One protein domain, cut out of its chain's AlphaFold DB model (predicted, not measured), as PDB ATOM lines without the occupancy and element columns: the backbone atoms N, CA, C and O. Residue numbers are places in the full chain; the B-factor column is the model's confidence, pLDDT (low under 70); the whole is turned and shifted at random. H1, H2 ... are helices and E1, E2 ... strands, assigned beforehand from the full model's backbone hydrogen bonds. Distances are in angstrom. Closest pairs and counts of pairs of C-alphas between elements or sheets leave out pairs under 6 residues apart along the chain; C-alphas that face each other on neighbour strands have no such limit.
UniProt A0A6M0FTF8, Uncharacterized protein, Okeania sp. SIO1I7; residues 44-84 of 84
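This is residues 44 to 84 of the 84 residues of an uncharacterized protein of Okeania sp. SIO1I7 (UniProt A0A6M0FTF8). With little regular structure, the model is mostly loop: short strand E1 lies between two short stretches, residues 58 to 59 and 77 to 78, and a wide loop runs out to the small helix H1, where residues 67 to 72 stick out. The printed part has 41 residues, with one named strand then one named helix, holding only 7 residues: mixed, helices and strands. It is only just compact, close to loose, with radius of gyration of the C-alphas 10.4 A and spans of 28 by 22 by 18 A.

H1 is residues 69 to 72, 5.0 A long, from C-alpha 69 at (-45.175, 15.962, 53.900). E1 is residues 47 to 49, 7.2 A long, from C-alpha 47 at (-45.253, 33.739, 48.005).

H1 and E1 are apart. H1 is too short for an O i to N i+4 pair; its one O i to N i+3 pair is not within range. E1 pairs with no named strand, but residues 47 to 48 pair antiparallel with 58 to 59, and 48 to 49 with 77 to 78.

The C-alphas farthest apart, of Gln 67 and Pro 82, are 28.7 A apart. The link E1 to H1 is long, 19 residues. The printed part has no cut; residues 83 to 84 are under pLDDT 70.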
ATOM      1  N   ILE A  44     -50.805  33.125  55.049       94.25
ATOM      2  CA  ILE A  44     -51.253  32.237  53.962       94.25
ATOM      3  C   ILE A  44     -51.041  32.803  52.544       94.25
ATOM      4  O   ILE A  44     -50.954  32.059  51.571       94.25
ATOM      5  N   ASN A  45     -50.905  34.123  52.425       94.06
ATOM      6  CA  ASN A  45     -50.637  34.831  51.172       94.06
ATOM      7  C   ASN A  45     -49.136  35.061  50.914       94.06
ATOM      8  O   ASN A  45     -48.749  35.911  50.108       94.06
ATOM      9  N   ARG A  46     -48.252  34.381  51.655       93.88
ATOM     10  CA  ARG A  46     -46.814  34.469  51.407       93.88
ATOM     11  C   ARG A  46     -46.486  33.712  50.124       93.88
ATOM     12  O   ARG A  46     -46.872  32.561  49.975       93.88
ATOM     13  N   LEU A  47     -45.734  34.358  49.236       95.88
ATOM     14  CA  LEU A  47     -45.253  33.739  48.005       95.88
ATOM     15  C   LEU A  47     -44.064  32.817  48.287       95.88
ATOM     16  O   LEU A  47     -43.053  33.260  48.850       95.88
ATOM     17  N   VAL A  48     -44.192  31.558  47.880       95.56
ATOM     18  CA  VAL A  48     -43.246  30.470  48.139       95.56
ATOM     19  C   VAL A  48     -43.086  29.575  46.909       95.56
ATOM     20  O   VAL A  48     -43.918  29.601  46.007       95.56
ATOM     21  N   ASP A  49     -41.991  28.833  46.862       95.50
ATOM     22  CA  ASP A  49     -41.683  27.840  45.838       95.50
ATOM     23  C   ASP A  49     -41.239  26.547  46.529       95.50
ATOM     24  O   ASP A  49     -40.298  26.560  47.318       95.50
ATOM     25  N   ASP A  50     -41.940  25.450  46.272       94.88
ATOM     26  CA  ASP A  50     -41.660  24.121  46.819       94.88
ATOM     27  C   ASP A  50     -41.010  23.169  45.803       94.88
ATOM     28  O   ASP A  50     -40.889  21.976  46.060       94.88
ATOM     29  N   THR A  51     -40.581  23.691  44.652       93.81
ATOM     30  CA  THR A  51     -40.061  22.906  43.521       93.81
ATOM     31  C   THR A  51     -38.564  23.087  43.281       93.81
ATOM     32  O   THR A  51     -37.997  22.439  42.405       93.81
ATOM     33  N   GLY A  52     -37.905  23.968  44.041       91.62
ATOM     34  CA  GLY A  52     -36.481  24.258  43.862       91.62
ATOM     35  C   GLY A  52     -36.180  25.089  42.610       91.62
ATOM     36  O   GLY A  52     -35.113  24.942  42.022       91.62
ATOM     37  N   GLY A  53     -37.103  25.962  42.201       92.38
ATOM     38  CA  GLY A  53     -36.938  26.895  41.087       92.38
ATOM     39  C   GLY A  53     -37.505  26.424  39.749       92.38
ATOM     40  O   GLY A  53     -37.292  27.102  38.746       92.38
ATOM     41  N   LEU A  54     -38.215  25.292  39.711       94.19
ATOM     42  CA  LEU A  54     -38.837  24.774  38.486       94.19
ATOM     43  C   LEU A  54     -40.133  25.520  38.147       94.19
ATOM     44  O   LEU A  54     -40.410  25.803  36.982       94.19
ATOM     45  N   GLU A  55     -40.918  25.862  39.166       94.75
ATOM     46  CA  GLU A  55     -42.171  26.599  39.032       94.75
ATOM     47  C   GLU A  55     -42.056  28.052  39.511       94.75
ATOM     48  O   GLU A  55     -41.143  28.458  40.234       94.75
ATOM     49  N   LYS A  56     -43.033  28.875  39.112       95.19
ATOM     50  CA  LYS A  56     -43.173  30.229  39.653       95.19
ATOM     51  C   LYS A  56     -43.613  30.163  41.115       95.19
ATOM     52  O   LYS A  56     -44.394  29.303  41.510       95.19
ATOM     53  N   TYR A  57     -43.197  31.167  41.884       96.75
ATOM     54  CA  TYR A  57     -43.712  31.379  43.233       96.75
ATOM     55  C   TYR A  57     -45.247  31.458  43.251       96.75
ATOM     56  O   TYR A  57     -45.831  32.232  42.489       96.75
ATOM     57  N   LYS A  58     -45.861  30.743  44.193       96.88
ATOM     58  CA  LYS A  58     -47.310  30.667  44.445       96.88
ATOM     59  C   LYS A  58     -47.626  30.973  45.906       96.88
ATOM     60  O   LYS A  58     -46.710  31.037  46.732       96.88
ATOM     61  N   ASN A  59     -48.885  31.239  46.248       97.19
ATOM     62  CA  ASN A  59     -49.235  31.468  47.653       97.19
ATOM     63  C   ASN A  59     -49.039  30.179  48.457       97.19
ATOM     64  O   ASN A  59     -49.340  29.094  47.975       97.19
ATOM     65  N   ILE A  60     -48.589  30.284  49.709       95.12
ATOM     66  CA  ILE A  60     -48.407  29.100  50.565       95.12
ATOM     67  C   ILE A  60     -49.720  28.322  50.767       95.12
ATOM     68  O   ILE A  60     -49.693  27.102  50.899       95.12
ATOM     69  N   GLY A  61     -50.871  29.006  50.727       95.56
ATOM     70  CA  GLY A  61     -52.189  28.366  50.763       95.56
ATOM     71  C   GLY A  61     -52.529  27.509  49.539       95.56
ATOM     72  O   GLY A  61     -53.442  26.698  49.616       95.56
ATOM     73  N   GLU A  62     -51.802  27.662  48.431       95.94
ATOM     74  CA  GLU A  62     -51.988  26.894  47.190       95.94
ATOM     75  C   GLU A  62     -51.057  25.669  47.120       95.94
ATOM     76  O   GLU A  62     -51.095  24.910  46.152       95.94
ATOM     77  N   LEU A  63     -50.203  25.456  48.131       94.75
ATOM     78  CA  LEU A  63     -49.336  24.282  48.168       94.75
ATOM     79  C   LEU A  63     -50.166  23.009  48.323       94.75
ATOM     80  O   LEU A  63     -50.985  22.880  49.231       94.75
ATOM     81  N   SER A  64     -49.891  22.034  47.462       94.00
ATOM     82  CA  SER A  64     -50.405  20.675  47.618       94.00
ATOM     83  C   SER A  64     -49.522  19.909  48.597       94.00
ATOM     84  O   SER A  64     -48.302  20.012  48.519       94.00
ATOM     85  N   TRP A  65     -50.123  19.146  49.509       94.12
ATOM     86  CA  TRP A  65     -49.403  18.374  50.527       94.12
ATOM     87  C   TRP A  65     -49.727  16.894  50.391       94.12
ATOM     88  O   TRP A  65     -50.894  16.499  50.504       94.12
ATOM     89  N   ASN A  66     -48.705  16.066  50.195       94.06
ATOM     90  CA  ASN A  66     -48.853  14.615  50.249       94.06
ATOM     91  C   ASN A  66     -48.863  14.105  51.709       94.06
ATOM     92  O   ASN A  66     -48.634  14.860  52.655       94.06
ATOM     93  N   GLN A  67     -49.165  12.819  51.915       96.50
ATOM     94  CA  GLN A  67     -49.272  12.260  53.272       96.50
ATOM     95  C   GLN A  67     -47.950  12.264  54.046       96.50
ATOM     96  O   GLN A  67     -47.960  12.477  55.254       96.50
ATOM     97  N   SER A  68     -46.818  12.066  53.368       95.69
ATOM     98  CA  SER A  68     -45.505  12.120  54.013       95.69
ATOM     99  C   SER A  68     -45.185  13.546  54.471       95.69
ATOM    100  O   SER A  68     -44.827  13.749  55.627       95.69
ATOM    101  N   GLU A  69     -45.427  14.541  53.617       95.69
ATOM    102  CA  GLU A  69     -45.175  15.962  53.900       95.69
ATOM    103  C   GLU A  69     -46.040  16.513  55.040       95.69
ATOM    104  O   GLU A  69     -45.632  17.437  55.738       95.69
ATOM    105  N   LYS A  70     -47.228  15.947  55.277       94.38
ATOM    106  CA  LYS A  70     -48.049  16.303  56.447       94.38
ATOM    107  C   LYS A  70     -47.414  15.876  57.772       94.38
ATOM    108  O   LYS A  70     -47.742  16.454  58.803       94.38
ATOM    109  N   ILE A  71     -46.531  14.878  57.743       96.31
ATOM    110  CA  ILE A  71     -45.832  14.349  58.919       96.31
ATOM    111  C   ILE A  71     -44.459  15.014  59.065       96.31
ATOM    112  O   ILE A  71     -44.102  15.447  60.158       96.31
ATOM    113  N   SER A  72     -43.686  15.099  57.980       94.75
ATOM    114  CA  SER A  72     -42.298  15.591  57.998       94.75
ATOM    115  C   SER A  72     -42.156  17.091  57.728       94.75
ATOM    116  O   SER A  72     -41.100  17.666  57.987       94.75
ATOM    117  N   GLY A  73     -43.206  17.737  57.224       94.31
ATOM    118  CA  GLY A  73     -43.137  19.087  56.686       94.31
ATOM    119  C   GLY A  73     -42.691  19.113  55.222       94.31
ATOM    120  O   GLY A  73     -42.487  18.090  54.571       94.31
ATOM    121  N   LYS A  74     -42.553  20.330  54.694       93.94
ATOM    122  CA  LYS A  74     -42.177  20.594  53.304       93.94
ATOM    123  C   LYS A  74     -41.085  21.654  53.261       93.94
ATOM    124  O   LYS A  74     -41.189  22.682  53.932       93.94
ATOM    125  N   ILE A  75     -40.050  21.407  52.464       93.88
ATOM    126  CA  ILE A  75     -39.003  22.394  52.205       93.88
ATOM    127  C   ILE A  75     -39.545  23.391  51.185       93.88
ATOM    128  O   ILE A  75     -40.012  23.004  50.119       93.88
ATOM    129  N   ILE A  76     -39.482  24.677  51.522       93.88
ATOM    130  CA  ILE A  76     -39.959  25.755  50.658       93.88
ATOM    131  C   ILE A  76     -38.941  26.884  50.587       93.88
ATOM    132  O   ILE A  76     -38.279  27.229  51.570       93.88
ATOM    133  N   LYS A  77     -38.889  27.541  49.435       93.38
ATOM    134  CA  LYS A  77     -38.209  28.807  49.231       93.38
ATOM    135  C   LYS A  77     -39.199  29.952  49.357       93.38
ATOM    136  O   LYS A  77     -40.136  30.060  48.580       93.38
ATOM    137  N   ILE A  78     -38.971  30.875  50.286       92.88
ATOM    138  CA  ILE A  78     -39.804  32.079  50.416       92.88
ATOM    139  C   ILE A  78     -39.294  33.166  49.464       92.88
ATOM    140  O   ILE A  78     -38.102  33.485  49.451       92.88
ATOM    141  N   LYS A  79     -40.199  33.782  48.692       92.19
ATOM    142  CA  LYS A  79     -39.849  34.800  47.693       92.19
ATOM    143  C   LYS A  79     -39.100  35.980  48.312       92.19
ATOM    144  O   LYS A  79     -39.644  36.717  49.138       92.19
ATOM    145  N   GLY A  80     -37.888  36.235  47.824       86.88
ATOM    146  CA  GLY A  80     -37.052  37.373  48.214       86.88
ATOM    147  C   GLY A  80     -36.415  37.264  49.602       86.88
ATOM    148  O   GLY A  80     -36.046  38.290  50.163       86.88
ATOM    149  N   ILE A  81     -36.325  36.056  50.158       84.50
ATOM    150  CA  ILE A  81     -35.338  35.729  51.193       84.50
ATOM    151  C   ILE A  81     -34.169  35.051  50.458       84.50
ATOM    152  O   ILE A  81     -34.455  34.183  49.632       84.50
ATOM    153  N   PRO A  82     -32.895  35.415  50.675       72.62
ATOM    154  CA  PRO A  82     -31.749  34.723  50.067       72.62
ATOM    155  C   PRO A  82     -31.714  33.244  50.478       72.62
ATOM    156  O   PRO A  82     -32.303  32.881  51.493       72.62
ATOM    157  N   LEU A  83     -31.181  32.349  49.640       65.75
ATOM    158  CA  LEU A  83     -30.725  31.048  50.149       65.75
ATOM    159  C   LEU A  83     -29.356  31.345  50.761       65.75
ATOM    160  O   LEU A  83     -28.535  31.936  50.061       65.75
ATOM    161  N   GLY A  84     -29.197  31.065  52.055       57.00
ATOM    162  CA  GLY A  84     -27.874  30.979  52.668       57.00
ATOM    163  C   GLY A  84     -27.091  29.809  52.093       57.00
ATOM    164  O   GLY A  84     -27.747  28.867  51.584       57.00
TER     165      GLY A  84